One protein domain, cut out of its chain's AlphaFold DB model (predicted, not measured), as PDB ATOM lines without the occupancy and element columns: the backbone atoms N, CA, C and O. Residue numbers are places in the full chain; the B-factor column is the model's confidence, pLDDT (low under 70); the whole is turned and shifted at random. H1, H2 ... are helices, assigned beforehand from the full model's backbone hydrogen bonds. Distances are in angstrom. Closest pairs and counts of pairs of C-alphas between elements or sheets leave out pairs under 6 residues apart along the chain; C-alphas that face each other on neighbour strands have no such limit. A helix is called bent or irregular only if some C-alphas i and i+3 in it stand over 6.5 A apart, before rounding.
ATOM      1  N   ARG A 138      32.640  48.693  13.853       97.31
ATOM      2  CA  ARG A 138      31.265  48.479  13.371       97.31
ATOM      3  C   ARG A 138      30.757  47.080  13.706       97.31
ATOM      4  O   ARG A 138      29.593  46.941  14.073       97.31
ATOM      5  N   ARG A 139      31.619  46.061  13.634       96.69
ATOM      6  CA  ARG A 139      31.277  44.702  14.074       96.69
ATOM      7  C   ARG A 139      30.955  44.651  15.571       96.69
ATOM      8  O   ARG A 139      29.960  44.035  15.936       96.69
ATOM      9  N   VAL A 140      31.745  45.310  16.422       97.31
ATOM     10  CA  VAL A 140      31.467  45.405  17.871       97.31
ATOM     11  C   VAL A 140      30.110  46.063  18.125       97.31
ATOM     12  O   VAL A 140      29.309  45.528  18.887       97.31
ATOM     13  N   SER A 141      29.823  47.186  17.461       96.19
ATOM     14  CA  SER A 141      28.542  47.894  17.585       96.19
ATOM     15  C   SER A 141      27.354  47.054  17.103       96.19
ATOM     16  O   SER A 141      26.340  46.972  17.794       96.19
ATOM     17  N   ALA A 142      27.489  46.354  15.974       95.38
ATOM     18  CA  ALA A 142      26.447  45.460  15.474       95.38
ATOM     19  C   ALA A 142      26.161  44.303  16.445       95.38
ATOM     20  O   ALA A 142      25.000  44.012  16.723       95.38
ATOM     21  N   LEU A 143      27.207  43.681  16.999       95.62
ATOM     22  CA  LEU A 143      27.060  42.610  17.986       95.62
ATOM     23  C   LEU A 143      26.477  43.113  19.309       95.62
ATOM     24  O   LEU A 143      25.727  42.380  19.938       95.62
ATOM     25  N   ALA A 144      26.767  44.350  19.723       94.62
ATOM     26  CA  ALA A 144      26.132  44.940  20.899       94.62
ATOM     27  C   ALA A 144      24.621  45.123  20.708       94.62
ATOM     28  O   ALA A 144      23.851  44.830  21.619       94.62
ATOM     29  N   ARG A 145      24.188  45.544  19.512       94.25
ATOM     30  CA  ARG A 145      22.762  45.636  19.179       94.25
ATOM     31  C   ARG A 145      22.090  44.261  19.194       94.25
ATOM     32  O   ARG A 145      21.067  44.106  19.846       94.25
ATOM     33  N   ILE A 146      22.696  43.268  18.539       94.69
ATOM     34  CA  ILE A 146      22.193  41.881  18.541       94.69
ATOM     35  C   ILE A 146      22.112  41.345  19.975       94.69
ATOM     36  O   ILE A 146      21.096  40.788  20.364       94.69
ATOM     37  N   ALA A 147      23.139  41.584  20.791       92.69
ATOM     38  CA  ALA A 147      23.148  41.188  22.195       92.69
ATOM     39  C   ALA A 147      21.994  41.810  22.992       92.69
ATOM     40  O   ALA A 147      21.396  41.132  23.823       92.69
ATOM     41  N   GLN A 148      21.684  43.088  22.759       92.44
ATOM     42  CA  GLN A 148      20.555  43.758  23.405       92.44
ATOM     43  C   GLN A 148      19.219  43.126  22.985       92.44
ATOM     44  O   GLN A 148      18.405  42.807  23.849       92.44
ATOM     45  N   GLU A 149      19.029  42.877  21.687       92.25
ATOM     46  CA  GLU A 149      17.835  42.213  21.144       92.25
ATOM     47  C   GLU A 149      17.669  40.784  21.697       92.25
ATOM     48  O   GLU A 149      16.569  40.386  22.087       92.25
ATOM     49  N   ASP A 150      18.759  40.016  21.777       92.62
ATOM     50  CA  ASP A 150      18.769  38.660  22.333       92.62
ATOM     51  C   ASP A 150      18.437  38.663  23.827       92.62
ATOM     52  O   ASP A 150      17.625  37.859  24.286       92.62
ATOM     53  N   LEU A 151      19.024  39.587  24.595       91.00
ATOM     54  CA  LEU A 151      18.710  39.754  26.012       91.00
ATOM     55  C   LEU A 151      17.222  40.041  26.213       91.00
ATOM     56  O   LEU A 151      16.591  39.385  27.037       91.00
ATOM     57  N   GLU A 152      16.656  40.981  25.462       89.38
ATOM     58  CA  GLU A 152      15.234  41.333  25.543       89.38
ATOM     59  C   GLU A 152      14.326  40.158  25.172       89.38
ATOM     60  O   GLU A 152      13.336  39.906  25.856       89.38
ATOM     61  N   ARG A 153      14.692  39.384  24.145       90.06
ATOM     62  CA  ARG A 153      13.912  38.228  23.687       90.06
ATOM     63  C   ARG A 153      13.980  37.034  24.638       90.06
ATOM     64  O   ARG A 153      12.983  36.346  24.841       90.06
ATOM     65  N   ASN A 154      15.158  36.751  25.191       89.75
ATOM     66  CA  ASN A 154      15.427  35.488  25.884       89.75
ATOM     67  C   ASN A 154      15.278  35.581  27.404       89.75
ATOM     68  O   ASN A 154      15.147  34.545  28.067       89.75
ATOM     69  N   ILE A 155      15.323  36.785  27.981       88.31
ATOM     70  CA  ILE A 155      15.301  36.962  29.433       88.31
ATOM     71  C   ILE A 155      14.005  36.463  30.062       88.31
ATOM     72  O   ILE A 155      14.064  35.677  31.002       88.31
ATOM     73  N   GLU A 156      12.846  36.860  29.538       86.19
ATOM     74  CA  GLU A 156      11.553  36.543  30.140       86.19
ATOM     75  C   GLU A 156      11.270  35.031  30.118       86.19
ATOM     76  O   GLU A 156      11.063  34.469  31.197       86.19
ATOM     77  N   PRO A 157      11.411  34.311  28.982       87.94
ATOM     78  CA  PRO A 157      11.292  32.850  28.969       87.94
ATOM     79  C   PRO A 157      12.297  32.146  29.890       87.94
ATOM     80  O   PRO A 157      12.018  31.087  30.452       87.94
ATOM     81  N   SER A 158      13.499  32.702  30.047       88.81
ATOM     82  CA  SER A 158      14.519  32.126  30.928       88.81
ATOM     83  C   SER A 158      14.195  32.336  32.400       88.81
ATOM     84  O   SER A 158      14.403  31.425  33.198       88.81
ATOM     85  N   VAL A 159      13.644  33.494  32.766       87.62
ATOM     86  CA  VAL A 159      13.175  33.730  34.130       87.62
ATOM     87  C   VAL A 159      11.951  32.880  34.440       87.62
ATOM     88  O   VAL A 159      11.912  32.286  35.512       87.62
ATOM     89  N   GLN A 160      11.010  32.736  33.505       87.62
ATOM     90  CA  GLN A 160       9.852  31.860  33.691       87.62
ATOM     91  C   GLN A 160      10.289  30.424  34.009       87.62
ATOM     92  O   GLN A 160       9.848  29.859  35.004       87.62
ATOM     93  N   ARG A 161      11.259  29.875  33.262       89.06
ATOM     94  CA  ARG A 161      11.843  28.553  33.557       89.06
ATOM     95  C   ARG A 161      12.453  28.465  34.957       89.06
ATOM     96  O   ARG A 161      12.328  27.432  35.610       89.06
ATOM     97  N   VAL A 162      13.110  29.529  35.423       89.81
ATOM     98  CA  VAL A 162      13.630  29.595  36.798       89.81
ATOM     99  C   VAL A 162      12.484  29.582  37.807       89.81
ATOM    100  O   VAL A 162      12.574  28.846  38.781       89.81
ATOM    101  N   VAL A 163      11.418  30.358  37.588       89.94
ATOM    102  CA  VAL A 163      10.248  30.413  38.482       89.94
ATOM    103  C   VAL A 163       9.520  29.067  38.535       89.94
ATOM    104  O   VAL A 163       9.165  28.610  39.621       89.94
ATOM    105  N   ASP A 164       9.345  28.405  37.393       89.56
ATOM    106  CA  ASP A 164       8.663  27.110  37.295       89.56
ATOM    107  C   ASP A 164       9.429  25.988  38.001       89.56
ATOM    108  O   ASP A 164       8.817  25.087  38.575       89.56
ATOM    109  N   ALA A 165      10.762  26.065  38.009       90.94
ATOM    110  CA  ALA A 165      11.629  25.095  38.670       90.94
ATOM    111  C   ALA A 165      11.678  25.241  40.204       90.94
ATOM    112  O   ALA A 165      12.298  24.410  40.867       90.94
ATOM    113  N   ILE A 166      11.066  26.281  40.780       91.19
ATOM    114  CA  ILE A 166      11.114  26.525  42.227       91.19
ATOM    115  C   ILE A 166      10.191  25.577  42.974       91.19
ATOM    116  O   ILE A 166       9.014  25.406  42.646       91.19
ATOM    117  N   THR A 167      10.739  25.026  44.048       92.56
ATOM    118  CA  THR A 167      10.085  24.057  44.919       92.56
ATOM    119  C   THR A 167      10.040  24.556  46.362       92.56
ATOM    120  O   THR A 167      10.643  25.570  46.721       92.56
ATOM    121  N   ALA A 168       9.335  23.827  47.230       90.88
ATOM    122  CA  ALA A 168       9.280  24.143  48.658       90.88
ATOM    123  C   ALA A 168      10.670  24.136  49.331       90.88
ATOM    124  O   ALA A 168      10.893  24.880  50.286       90.88
ATOM    125  N   ALA A 169      11.621  23.349  48.812       92.19
ATOM    126  CA  ALA A 169      12.985  23.276  49.337       92.19
ATOM    127  C   ALA A 169      13.774  24.586  49.160       92.19
ATOM    128  O   ALA A 169      14.712  24.841  49.911       92.19
ATOM    129  N   ASP A 170      13.379  25.442  48.214       91.81
ATOM    130  CA  ASP A 170      14.041  26.724  47.951       91.81
ATOM    131  C   ASP A 170      13.550  27.851  48.888       91.81
ATOM    132  O   ASP A 170      14.175  28.914  48.983       91.81
ATOM    133  N   LEU A 171      12.446  27.638  49.620       90.62
ATOM    134  CA  LEU A 171      11.823  28.653  50.481       90.62
ATOM    135  C   LEU A 171      12.765  29.223  51.559       90.62
ATOM    136  O   LEU A 171      12.765  30.446  51.716       90.62
ATOM    137  N   PRO A 172      13.601  28.432  52.265       91.00
ATOM    138  CA  PRO A 172      14.538  28.974  53.249       91.00
ATOM    139  C   PRO A 172      15.584  29.907  52.635       91.00
ATOM    140  O   PRO A 172      15.968  30.893  53.259       91.00
ATOM    141  N   GLN A 173      16.008  29.656  51.394       87.94
ATOM    142  CA  GLN A 173      16.962  30.519  50.697       87.94
ATOM    143  C   GLN A 173      16.311  31.833  50.230       87.94
ATOM    144  O   GLN A 173      16.956  32.885  50.241       87.94
ATOM    145  N   ILE A 174      15.034  31.785  49.835       88.31
ATOM    146  CA  ILE A 174      14.284  32.943  49.326       88.31
ATOM    147  C   ILE A 174      13.762  33.829  50.471       88.31
ATOM    148  O   ILE A 174      13.921  35.053  50.432       88.31
ATOM    149  N   LEU A 175      13.143  33.227  51.492       88.12
ATOM    150  CA  LEU A 175      12.506  33.916  52.622       88.12
ATOM    151  C   LEU A 175      13.464  34.119  53.806       88.12
ATOM    152  O   LEU A 175      13.407  35.156  54.467       88.12
ATOM    153  N   GLY A 176      14.370  33.166  54.032       88.56
ATOM    154  CA  GLY A 176      15.223  33.057  55.217       88.56
ATOM    155  C   GLY A 176      14.718  31.995  56.203       88.56
ATOM    156  O   GLY A 176      13.520  31.878  56.457       88.56
ATOM    157  N   GLU A 177      15.637  31.223  56.788       90.81
ATOM    158  CA  GLU A 177      15.323  30.116  57.712       90.81
ATOM    159  C   GLU A 177      14.520  30.560  58.947       90.81
ATOM    160  O   GLU A 177      13.554  29.903  59.348       90.81
ATOM    161  N   ALA A 178      14.870  31.712  59.527       90.12
ATOM    162  CA  ALA A 178      14.148  32.285  60.661       90.12
ATOM    163  C   ALA A 178      12.698  32.638  60.283       90.12
ATOM    164  O   ALA A 178      11.763  32.320  61.016       90.12
ATOM    165  N   GLN A 179      12.500  33.226  59.099       90.25
ATOM    166  CA  GLN A 179      11.183  33.577  58.574       90.25
ATOM    167  C   GLN A 179      10.343  32.323  58.298       90.25
ATOM    168  O   GLN A 179       9.160  32.300  58.631       90.25
ATOM    169  N   CYS A 180      10.942  31.257  57.758       90.38
ATOM    170  CA  CYS A 180      10.267  29.966  57.592       90.38
ATOM    171  C   CYS A 180       9.816  29.378  58.938       90.38
ATOM    172  O   CYS A 180       8.678  28.926  59.059       90.38
ATOM    173  N   THR A 181      10.663  29.450  59.968       90.69
ATOM    174  CA  THR A 181      10.329  28.979  61.323       90.69
ATOM    175  C   THR A 181       9.168  29.776  61.926       90.69
ATOM    176  O   THR A 181       8.237  29.202  62.493       90.69
ATOM    177  N   GLU A 182       9.165  31.101  61.754       89.62
ATOM    178  CA  GLU A 182       8.056  31.955  62.191       89.62
ATOM    179  C   GLU A 182       6.737  31.643  61.471       89.62
ATOM    180  O   GLU A 182       5.677  31.642  62.102       89.62
ATOM    181  N   LEU A 183       6.788  31.359  60.166       89.88
ATOM    182  CA  LEU A 183       5.616  30.981  59.373       89.88
ATOM    183  C   LEU A 183       5.082  29.589  59.755       89.88
ATOM    184  O   LEU A 183       3.872  29.366  59.719       89.88
ATOM    185  N   ALA A 184       5.947  28.669  60.184       88.00
ATOM    186  CA  ALA A 184       5.550  27.345  60.665       88.00
ATOM    187  C   ALA A 184       4.946  27.357  62.089       88.00
ATOM    188  O   ALA A 184       4.365  26.365  62.532       88.00
ATOM    189  N   CYS A 185       5.056  28.472  62.824       86.94
ATOM    190  CA  CYS A 185       4.605  28.569  64.211       86.94
ATOM    191  C   CYS A 185       3.074  28.440  64.344       86.94
ATOM    192  O   CYS A 185       2.313  29.348  63.996       86.94
ATOM    193  N   LYS A 186       2.616  27.327  64.936       82.75
ATOM    194  CA  LYS A 186       1.189  27.006  65.127       82.75
ATOM    195  C   LYS A 186       0.468  27.905  66.142       82.75
ATOM    196  O   LYS A 186      -0.756  27.905  66.191       82.75
ATOM    197  N   HIS A 187       1.195  28.712  66.919       85.25
ATOM    198  CA  HIS A 187       0.603  29.656  67.878       85.25
ATOM    199  C   HIS A 187      -0.039  30.890  67.215       85.25
ATOM    200  O   HIS A 187      -0.681  31.692  67.894       85.25
ATOM    201  N   ARG A 188       0.128  31.079  65.896       84.06
ATOM    202  CA  ARG A 188      -0.472  32.184  65.128       84.06
ATOM    203  C   ARG A 188      -1.561  31.662  64.186       84.06
ATOM    204  O   ARG A 188      -1.396  30.638  63.527       84.06
ATOM    205  N   THR A 189      -2.655  32.416  64.052       87.12
ATOM    206  CA  THR A 189      -3.725  32.085  63.094       87.12
ATOM    207  C   THR A 189      -3.210  32.118  61.647       87.12
ATOM    208  O   THR A 189      -2.305  32.908  61.351       87.12
ATOM    209  N   PRO A 190      -3.784  31.318  60.724       86.19
ATOM    210  CA  PRO A 190      -3.404  31.330  59.306       86.19
ATOM    211  C   PRO A 190      -3.384  32.739  58.693       86.19
ATOM    212  O   PRO A 190      -2.369  33.159  58.144       86.19
ATOM    213  N   ALA A 191      -4.431  33.538  58.931       86.81
ATOM    214  CA  ALA A 191      -4.534  34.910  58.424       86.81
ATOM    215  C   ALA A 191      -3.393  35.838  58.897       86.81
ATOM    216  O   ALA A 191      -2.926  36.701  58.147       86.81
ATOM    217  N   ARG A 192      -2.910  35.677  60.142       88.81
ATOM    218  CA  ARG A 192      -1.760  36.452  60.647       88.81
ATOM    219  C   ARG A 192      -0.458  36.023  59.974       88.81
ATOM    220  O   ARG A 192       0.349  36.888  59.638       88.81
ATOM    221  N   ARG A 193      -0.275  34.720  59.747       89.56
ATOM    222  CA  ARG A 193       0.908  34.163  59.076       89.56
ATOM    223  C   ARG A 193       0.970  34.567  57.599       89.56
ATOM    224  O   ARG A 193       2.017  35.004  57.137       89.56
ATOM    225  N   GLU A 194      -0.156  34.572  56.888       89.75
ATOM    226  CA  GLU A 194      -0.233  35.076  55.504       89.75
ATOM    227  C   GLU A 194       0.083  36.573  55.395       89.75
ATOM    228  O   GLU A 194       0.757  37.020  54.464       89.75
ATOM    229  N   ARG A 195      -0.386  37.385  56.354       90.75
ATOM    230  CA  ARG A 195      -0.030  38.811  56.405       90.75
ATOM    231  C   ARG A 195       1.474  39.003  56.617       90.75
ATOM    232  O   ARG A 195       2.061  39.880  55.990       90.75
ATOM    233  N   GLN A 196       2.096  38.179  57.459       90.56
ATOM    234  CA  GLN A 196       3.546  38.202  57.670       90.56
ATOM    235  C   GLN A 196       4.320  37.798  56.419       90.56
ATOM    236  O   GLN A 196       5.245  38.507  56.038       90.56
ATOM    237  N   LEU A 197       3.893  36.739  55.730       91.94
ATOM    238  CA  LEU A 197       4.470  36.321  54.454       91.94
ATOM    239  C   LEU A 197       4.446  37.454  53.417       91.94
ATOM    240  O   LEU A 197       5.478  37.758  52.819       91.94
ATOM    241  N   ARG A 198       3.307  38.143  53.255       89.50
ATOM    242  CA  ARG A 198       3.204  39.309  52.356       89.50
ATOM    243  C   ARG A 198       4.176  40.425  52.737       89.50
ATOM    244  O   ARG A 198       4.848  40.973  51.864       89.50
ATOM    245  N   ASN A 199       4.292  40.733  54.029       89.25
ATOM    246  CA  ASN A 199       5.233  41.743  54.513       89.25
ATOM    247  C   ASN A 199       6.692  41.344  54.240       89.25
ATOM    248  O   ASN A 199       7.463  42.178  53.770       89.25
ATOM    249  N   PHE A 200       7.064  40.080  54.464       89.88
ATOM    250  CA  PHE A 200       8.411  39.579  54.183       89.88
ATOM    251  C   PHE A 200       8.750  39.639  52.696       89.88
ATOM    252  O   PHE A 200       9.807  40.152  52.331       89.88
ATOM    253  N   LEU A 201       7.843  39.188  51.825       87.69
ATOM    254  CA  LEU A 201       8.037  39.259  50.375       87.69
ATOM    255  C   LEU A 201       8.218  40.702  49.896       87.69
ATOM    256  O   LEU A 201       9.044  40.965  49.021       87.69
ATOM    257  N   HIS A 202       7.499  41.652  50.502       85.50
ATOM    258  CA  HIS A 202       7.678  43.062  50.188       85.50
ATOM    259  C   HIS A 202       9.027  43.611  50.680       85.50
ATOM    260  O   HIS A 202       9.721  44.285  49.915       85.50
ATOM    261  N   GLN A 203       9.412  43.312  51.923       86.00
ATOM    262  CA  GLN A 203      10.655  43.788  52.542       86.00
ATOM    263  C   GLN A 203      11.913  43.163  51.914       86.00
ATOM    264  O   GLN A 203      12.974  43.788  51.897       86.00
ATOM    265  N   HIS A 204      11.807  41.956  51.353       82.38
ATOM    266  CA  HIS A 204      12.936  41.187  50.823       82.38
ATOM    267  C   HIS A 204      13.006  41.120  49.288       82.38
ATOM    268  O   HIS A 204      13.672  40.239  48.747       82.38
ATOM    269  N   GLN A 205      12.430  42.095  48.577       82.12
ATOM    270  CA  GLN A 205      12.487  42.211  47.107       82.12
ATOM    271  C   GLN A 205      13.886  41.944  46.513       82.12
ATOM    272  O   GLN A 205      14.040  41.148  45.592       82.12
ATOM    273  N   ARG A 206      14.936  42.543  47.091       83.12
ATOM    274  CA  ARG A 206      16.320  42.369  46.611       83.12
ATOM    275  C   ARG A 206      16.834  40.929  46.728       83.12
ATOM    276  O   ARG A 206      17.695  40.535  45.948       83.12
ATOM    277  N   ARG A 207      16.367  40.147  47.711       84.25
ATOM    278  CA  ARG A 207      16.727  38.720  47.835       84.25
ATOM    279  C   ARG A 207      16.052  37.898  46.743       84.25
ATOM    280  O   ARG A 207      16.715  37.068  46.135       84.25
ATOM    281  N   ILE A 208      14.785  38.192  46.462       82.56
ATOM    282  CA  ILE A 208      13.989  37.550  45.409       82.56
ATOM    283  C   ILE A 208      14.639  37.780  44.034       82.56
ATOM    284  O   ILE A 208      14.904  36.829  43.305       82.56
ATOM    285  N   GLU A 209      15.004  39.024  43.721       82.81
ATOM    286  CA  GLU A 209      15.723  39.359  42.485       82.81
ATOM    287  C   GLU A 209      17.071  38.633  42.395       82.81
ATOM    288  O   GLU A 209      17.377  38.005  41.381       82.81
ATOM    289  N   ARG A 210      17.878  38.663  43.467       85.50
ATOM    290  CA  ARG A 210      19.170  37.955  43.510       85.50
ATOM    291  C   ARG A 210      19.017  36.452  43.306       85.50
ATOM    292  O   ARG A 210      19.867  35.865  42.642       85.50
ATOM    293  N   TYR A 211      17.962  35.851  43.848       87.56
ATOM    294  CA  TYR A 211      17.678  34.433  43.665       87.56
ATOM    295  C   TYR A 211      17.468  34.110  42.181       87.56
ATOM    296  O   TYR A 211      18.189  33.265  41.647       87.56
ATOM    297  N   ILE A 212      16.597  34.859  41.490       84.75
ATOM    298  CA  ILE A 212      16.395  34.721  40.036       84.75
ATOM    299  C   ILE A 212      17.731  34.864  39.302       84.75
ATOM    300  O   ILE A 212      18.134  33.981  38.548       84.75
ATOM    301  N   PHE A 213      18.462  35.950  39.568       84.00
ATOM    302  CA  PHE A 213      19.734  36.229  38.902       84.00
ATOM    303  C   PHE A 213      20.793  35.146  39.107       84.00
ATOM    304  O   PHE A 213      21.594  34.921  38.203       84.00
ATOM    305  N   SER A 214      20.810  34.492  40.269       87.44
ATOM    306  CA  SER A 214      21.762  33.419  40.572       87.44
ATOM    307  C   SER A 214      21.480  32.120  39.813       87.44
ATOM    308  O   SER A 214      22.392  31.323  39.616       87.44
ATOM    309  N   ARG A 215      20.230  31.915  39.382       87.50
ATOM    310  CA  ARG A 215      19.777  30.715  38.664       87.50
ATOM    311  C   ARG A 215      19.691  30.918  37.151       87.50
ATOM    312  O   ARG A 215      19.596  29.940  36.418       87.50
ATOM    313  N   LEU A 216      19.737  32.164  36.675       86.50
ATOM    314  CA  LEU A 216      19.790  32.462  35.247       86.50
ATOM    315  C   LEU A 216      21.149  32.076  34.664       86.50
ATOM    316  O   LEU A 216      22.180  32.642  35.041       86.50
ATOM    317  N   ASP A 217      21.141  31.202  33.659       86.00
ATOM    318  CA  ASP A 217      22.310  31.021  32.804       86.00
ATOM    319  C   ASP A 217      22.469  32.233  31.882       86.00
ATOM    320  O   ASP A 217      21.979  32.286  30.756       86.00
ATOM    321  N   ARG A 218      23.182  33.241  32.386       81.25
ATOM    322  CA  ARG A 218      23.457  34.483  31.659       81.25
ATOM    323  C   ARG A 218      24.215  34.269  30.349       81.25
ATOM    324  O   ARG A 218      24.158  35.157  29.503       81.25
ATOM    325  N   LYS A 219      24.934  33.152  30.192       80.75
ATOM    326  CA  LYS A 219      25.659  32.833  28.956       80.75
ATOM    327  C   LYS A 219      24.733  32.272  27.880       80.75
ATOM    328  O   LYS A 219      25.028  32.436  26.708       80.75
ATOM    329  N   ALA A 220      23.615  31.664  28.269       85.19
ATOM    330  CA  ALA A 220      22.602  31.180  27.337       85.19
ATOM    331  C   ALA A 220      21.669  32.289  26.821       85.19
ATOM    332  O   ALA A 220      20.897  32.054  25.898       85.19
ATOM    333  N   LEU A 221      21.706  33.486  27.420       88.19
ATOM    334  CA  LEU A 221      20.818  34.586  27.033       88.19
ATOM    335  C   LEU A 221      21.259  35.301  25.753       88.19
ATOM    336  O   LEU A 221      20.412  35.868  25.070       88.19
ATOM    337  N   TRP A 222      22.560  35.306  25.463       92.50
ATOM    338  CA  TRP A 222      23.156  35.975  24.305       92.50
ATOM    339  C   TRP A 222      24.600  35.495  24.094       92.50
ATOM    340  O   TRP A 222      25.241  35.007  25.031       92.50
ATOM    341  N   ASP A 223      25.144  35.690  22.892       91.12
ATOM    342  CA  ASP A 223      26.524  35.314  22.555       91.12
ATOM    343  C   ASP A 223      27.569  36.270  23.164       91.12
ATOM    344  O   ASP A 223      28.147  37.152  22.517       91.12
ATOM    345  N   ARG A 224      27.825  36.083  24.460       90.94
ATOM    346  CA  ARG A 224      28.827  36.854  25.200       90.94
ATOM    347  C   ARG A 224      30.238  36.643  24.660       90.94
ATOM    348  O   ARG A 224      31.019  37.595  24.632       90.94
ATOM    349  N   ASP A 225      30.591  35.414  24.303       92.69
ATOM    350  CA  ASP A 225      31.968  35.077  23.956       92.69
ATOM    351  C   ASP A 225      32.316  35.595  22.556       92.69
ATOM    352  O   ASP A 225      33.370  36.215  22.398       92.69
ATOM    353  N   GLY A 226      31.406  35.488  21.580       93.31
ATOM    354  CA  GLY A 226      31.570  36.102  20.262       93.31
ATOM    355  C   GLY A 226      31.662  37.630  20.328       93.31
ATOM    356  O   GLY A 226      32.522  38.232  19.673       93.31
ATOM    357  N   PHE A 227      30.869  38.279  21.189       94.69
ATOM    358  CA  PHE A 227      31.009  39.716  21.444       94.69
ATOM    359  C   PHE A 227      32.366  40.074  22.063       94.69
ATOM    360  O   PHE A 227      33.040  40.997  21.598       94.69
ATOM    361  N   LEU A 228      32.805  39.346  23.096       94.50
ATOM    362  CA  LEU A 228      34.092  39.602  23.745       94.50
ATOM    363  C   LEU A 228      35.270  39.381  22.791       94.50
ATOM    364  O   LEU A 228      36.207  40.179  22.806       94.50
ATOM    365  N   GLN A 229      35.210  38.361  21.935       96.75
ATOM    366  CA  GLN A 229      36.207  38.135  20.889       96.75
ATOM    367  C   GLN A 229      36.279  39.317  19.917       96.75
ATOM    368  O   GLN A 229      37.374  39.805  19.635       96.75
ATOM    369  N   ALA A 230      35.137  39.845  19.463       96.88
ATOM    370  CA  ALA A 230      35.107  41.026  18.598       96.88
ATOM    371  C   ALA A 230      35.677  42.275  19.293       96.88
ATOM    372  O   ALA A 230      36.438  43.030  18.686       96.88
ATOM    373  N   VAL A 231      35.369  42.476  20.579       96.88
ATOM    374  CA  VAL A 231      35.934  43.570  21.387       96.88
ATOM    375  C   VAL A 231      37.454  43.447  21.497       96.88
ATOM    376  O   VAL A 231      38.158  44.441  21.328       96.88
ATOM    377  N   VAL A 232      37.970  42.251  21.786       97.56
ATOM    378  CA  VAL A 232      39.416  42.002  21.883       97.56
ATOM    379  C   VAL A 232      40.094  42.244  20.537       97.56
ATOM    380  O   VAL A 232      41.086  42.968  20.496       97.56
ATOM    381  N   ALA A 233      39.529  41.732  19.442       97.44
ATOM    382  CA  ALA A 233      40.055  41.943  18.096       97.44
ATOM    383  C   ALA A 233      40.080  43.434  17.709       97.44
ATOM    384  O   ALA A 233      41.083  43.929  17.201       97.44
ATOM    385  N   SER A 234      39.010  44.180  18.003       97.75
ATOM    386  CA  SER A 234      38.941  45.618  17.717       97.75
ATOM    387  C   SER A 234      39.926  46.437  18.553       97.75
ATOM    388  O   SER A 234      40.533  47.377  18.040       97.75
ATOM    389  N   ARG A 235      40.141  46.062  19.820       97.19
ATOM    390  CA  ARG A 235      41.165  46.682  20.679       97.19
ATOM    391  C   ARG A 235      42.579  46.383  20.204       97.19
ATOM    392  O   ARG A 235      43.411  47.282  20.217       97.19
ATOM    393  N   HIS A 236      42.839  45.143  19.801       97.62
ATOM    394  CA  HIS A 236      44.131  44.745  19.256       97.62
ATOM    395  C   HIS A 236      44.466  45.566  18.011       97.62
ATOM    396  O   HIS A 236      45.502  46.221  17.980       97.62
ATOM    397  N   LEU A 237      43.534  45.638  17.057       98.12
ATOM    398  CA  LEU A 237      43.712  46.428  15.841       98.12
ATOM    399  C   LEU A 237      43.896  47.925  16.144       98.12
ATOM    400  O   LEU A 237      44.747  48.573  15.543       98.12
ATOM    401  N   ALA A 238      43.142  48.484  17.099       97.25
ATOM    402  CA  ALA A 238      43.337  49.870  17.532       97.25
ATOM    403  C   ALA A 238      44.765  50.108  18.048       97.25
ATOM    404  O   ALA A 238      45.380  51.115  17.705       97.25
ATOM    405  N   LYS A 239      45.306  49.169  18.832       96.62
ATOM    406  CA  LYS A 239      46.678  49.235  19.341       96.62
ATOM    407  C   LYS A 239      47.715  49.140  18.221       96.62
ATOM    408  O   LYS A 239      48.631  49.952  18.188       96.62
ATOM    409  N   GLU A 240      47.552  48.206  17.287       97.56
ATOM    410  CA  GLU A 240      48.450  48.060  16.128       97.56
ATOM    411  C   GLU A 240      48.507  49.328  15.266       97.56
ATOM    412  O   GLU A 240      49.559  49.681  14.740       97.56
ATOM    413  N   LEU A 241      47.389  50.051  15.163       97.00
ATOM    414  CA  LEU A 241      47.287  51.305  14.413       97.00
ATOM    415  C   LEU A 241      47.732  52.543  15.219       97.00
ATOM    416  O   LEU A 241      47.776  53.649  14.672       97.00
ATOM    417  N   GLY A 242      48.068  52.384  16.504       95.00
ATOM    418  CA  GLY A 242      48.442  53.482  17.399       95.00
ATOM    419  C   GLY A 242      47.272  54.394  17.793       95.00
ATOM    420  O   GLY A 242      47.461  55.596  17.950       95.00
ATOM    421  N   PHE A 306      21.207  44.765  30.860       79.19
ATOM    422  CA  PHE A 306      20.274  43.729  31.265       79.19
ATOM    423  C   PHE A 306      18.903  44.385  31.481       79.19
ATOM    424  O   PHE A 306      18.817  45.282  32.331       79.19
ATOM    425  N   PRO A 307      17.864  44.003  30.723       76.81
ATOM    426  CA  PRO A 307      16.553  44.606  30.883       76.81
ATOM    427  C   PRO A 307      16.024  44.317  32.290       76.81
ATOM    428  O   PRO A 307      16.333  43.289  32.899       76.81
ATOM    429  N   TYR A 308      15.265  45.261  32.838       71.81
ATOM    430  CA  TYR A 308      14.613  45.084  34.129       71.81
ATOM    431  C   TYR A 308      13.310  44.304  33.935       71.81
ATOM    432  O   TYR A 308      12.507  44.649  33.075       71.81
ATOM    433  N   PHE A 309      13.085  43.264  34.738       70.56
ATOM    434  CA  PHE A 309      11.985  42.309  34.558       70.56
ATOM    435  C   PHE A 309      11.055  42.293  35.777       70.56
ATOM    436  O   PHE A 309      11.007  41.337  36.548       70.56
ATOM    437  N   PHE A 310      10.295  43.375  35.962       70.81
ATOM    438  CA  PHE A 310       9.376  43.519  37.098       70.81
ATOM    439  C   PHE A 310       8.349  42.374  37.191       70.81
ATOM    440  O   PHE A 310       8.181  41.790  38.263       70.81
ATOM    441  N   GLY A 311       7.739  41.989  36.062       71.31
ATOM    442  CA  GLY A 311       6.710  40.940  36.012       71.31
ATOM    443  C   GLY A 311       7.196  39.571  36.500       71.31
ATOM    444  O   GLY A 311       6.466  38.841  37.164       71.31
ATOM    445  N   ALA A 312       8.470  39.256  36.285       72.50
ATOM    446  CA  ALA A 312       9.060  38.008  36.753       72.50
ATOM    447  C   ALA A 312       9.241  37.966  38.282       72.50
ATOM    448  O   ALA A 312       9.138  36.908  38.903       72.50
ATOM    449  N   VAL A 313       9.482  39.118  38.916       80.44
ATOM    450  CA  VAL A 313       9.532  39.191  40.380       80.44
ATOM    451  C   VAL A 313       8.140  39.001  40.981       80.44
ATOM    452  O   VAL A 313       7.999  38.355  42.019       80.44
ATOM    453  N   GLU A 314       7.099  39.517  40.329       85.50
ATOM    454  CA  GLU A 314       5.713  39.285  40.744       85.50
ATOM    455  C   GLU A 314       5.307  37.817  40.599       85.50
ATOM    456  O   GLU A 314       4.763  37.236  41.540       85.50
ATOM    457  N   GLN A 315       5.637  37.190  39.466       82.94
ATOM    458  CA  GLN A 315       5.421  35.758  39.247       82.94
ATOM    459  C   GLN A 315       6.148  34.916  40.299       82.94
ATOM    460  O   GLN A 315       5.552  34.011  40.888       82.94
ATOM    461  N   LEU A 316       7.401  35.260  40.617       85.31
ATOM    462  CA  LEU A 316       8.141  34.591  41.678       85.31
ATOM    463  C   LEU A 316       7.478  34.780  43.049       85.31
ATOM    464  O   LEU A 316       7.296  33.815  43.788       85.31
ATOM    465  N   ARG A 317       7.075  36.006  43.400       89.25
ATOM    466  CA  ARG A 317       6.357  36.283  44.656       89.25
ATOM    467  C   ARG A 317       5.079  35.456  44.762       89.25
ATOM    468  O   ARG A 317       4.801  34.925  45.837       89.25
ATOM    469  N   LYS A 318       4.326  35.321  43.667       90.06
ATOM    470  CA  LYS A 318       3.123  34.487  43.605       90.06
ATOM    471  C   LYS A 318       3.463  33.016  43.865       90.06
ATOM    472  O   LYS A 318       2.915  32.437  44.799       90.06
ATOM    473  N   LYS A 319       4.441  32.459  43.145       90.50
ATOM    474  CA  LYS A 319       4.890  31.066  43.312       90.50
ATOM    475  C   LYS A 319       5.384  30.771  44.732       90.50
ATOM    476  O   LYS A 319       5.004  29.770  45.332       90.50
ATOM    477  N   VAL A 320       6.195  31.662  45.304       90.69
ATOM    478  CA  VAL A 320       6.694  31.546  46.685       90.69
ATOM    479  C   VAL A 320       5.548  31.629  47.688       90.69
ATOM    480  O   VAL A 320       5.562  30.909  48.682       90.69
ATOM    481  N   THR A 321       4.548  32.476  47.430       91.56
ATOM    482  CA  THR A 321       3.354  32.575  48.280       91.56
ATOM    483  C   THR A 321       2.580  31.264  48.289       91.56
ATOM    484  O   THR A 321       2.290  30.745  49.364       91.56
ATOM    485  N   GLU A 322       2.299  30.705  47.112       92.06
ATOM    486  CA  GLU A 322       1.596  29.426  46.956       92.06
ATOM    487  C   GLU A 322       2.331  28.296  47.691       92.06
ATOM    488  O   GLU A 322       1.741  27.603  48.522       92.06
ATOM    489  N   LEU A 323       3.642  28.172  47.463       92.44
ATOM    490  CA  LEU A 323       4.472  27.157  48.111       92.44
ATOM    491  C   LEU A 323       4.545  27.349  49.632       92.44
ATOM    492  O   LEU A 323       4.446  26.374  50.374       92.44
ATOM    493  N   ALA A 324       4.694  28.579  50.126       90.12
ATOM    494  CA  ALA A 324       4.780  28.847  51.561       90.12
ATOM    495  C   ALA A 324       3.445  28.618  52.285       90.12
ATOM    496  O   ALA A 324       3.447  28.128  53.417       90.12
ATOM    497  N   ILE A 325       2.312  28.926  51.642       90.81
ATOM    498  CA  ILE A 325       0.986  28.606  52.181       90.81
ATOM    499  C   ILE A 325       0.831  27.090  52.303       90.81
ATOM    500  O   ILE A 325       0.538  26.608  53.399       90.81
ATOM    501  N   ALA A 326       1.106  26.359  51.218       88.19
ATOM    502  CA  ALA A 326       1.029  24.901  51.185       88.19
ATOM    503  C   ALA A 326       1.974  24.233  52.198       88.19
ATOM    504  O   ALA A 326       1.615  23.244  52.821       88.19
ATOM    505  N   THR A 327       3.174  24.783  52.402       89.75
ATOM    506  CA  THR A 327       4.199  24.145  53.246       89.75
ATOM    507  C   THR A 327       4.037  24.472  54.733       89.75
ATOM    508  O   THR A 327       4.223  23.602  55.579       89.75
ATOM    509  N   PHE A 328       3.717  25.724  55.084       88.31
ATOM    510  CA  PHE A 328       3.809  26.201  56.472       88.31
ATOM    511  C   PHE A 328       2.472  26.625  57.082       88.31
ATOM    512  O   PHE A 328       2.290  26.526  58.297       88.31
ATOM    513  N   ILE A 329       1.541  27.141  56.275       83.75
ATOM    514  CA  ILE A 329       0.340  27.814  56.790       83.75
ATOM    515  C   ILE A 329      -0.857  26.867  56.826       83.75
ATOM    516  O   ILE A 329      -1.529  26.795  57.860       83.75
ATOM    517  N   ALA A 330      -1.083  26.142  55.733       79.81
ATOM    518  CA  ALA A 330      -2.234  25.278  55.513       79.81
ATOM    519  C   ALA A 330      -1.835  23.940  54.849       79.81
ATOM    520  O   ALA A 330      -2.276  23.657  53.734       79.81
TER     521      ALA A 330
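What this domain is: This is residues 138 to 242 and 306 to 330 of the 335 residues of an uncharacterized protein of Burkholderiales bacterium (UniProt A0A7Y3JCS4). This is a long rod of helices: at one end H1a and H6 lie side by side, near the middle H5 packs across H7 and H1b, with H1b alongside part of H7, and toward the other end H2, H3 and H4 pack on H7. Residues 235 to 242 stick out beyond H1a. The printed part has 130 residues with seven named helices, H1 to H7 in chain order, and no named strand; it is all helix. It is only just loose, close to extended, with a radius of gyration of the C-alphas of 20.7 A and spans of 74 by 24 by 20 A.

How they stand to each other: Begin with H1, residues 138 to 164, by its hydrogen bonds one helix but bent: C-alphas 153 and 156 are 7.1 A apart, and arms H1a, to 153, and H1b, from 156, stand at a steep tilt of 40 degrees. H2, residues 168 to 175, is irregular, with C-alphas 169 and 172 7.1 A apart. H3, residues 177 to 184, and H4, residues 190 to 203, form a helical hairpin, closest at the C-alphas of Leu 183 and Arg 193, 5.7 A. H6, residues 224 to 240, touches H1a, opposite ways at 18 degrees, a shallow tilt; closest are C-alphas 140 and 230, 5.7 A. The hub is H7, residues 310 to 329; H5, residues 205 to 215, touches its residues 313 to 317 alone, about perpendicular at 82 degrees, closest at C-alphas 209 and 313, 6.5 A. Every O i to N i+4 pair is within hydrogen-bond range except in H2, 2 of 4.

Where its parts are: Find C-alpha 138 at (31.265, 48.479, 13.371); H1a runs 22.6 A. H6 runs 24.4 A, and H7 26.8 A to C-alpha 329 at (0.340, 27.814, 56.790).

The domain as a whole: Residues 243 to 305 are not printed; C-alphas 242 and 306 are 32.9 A apart. No printed residue is under 70 in pLDDT.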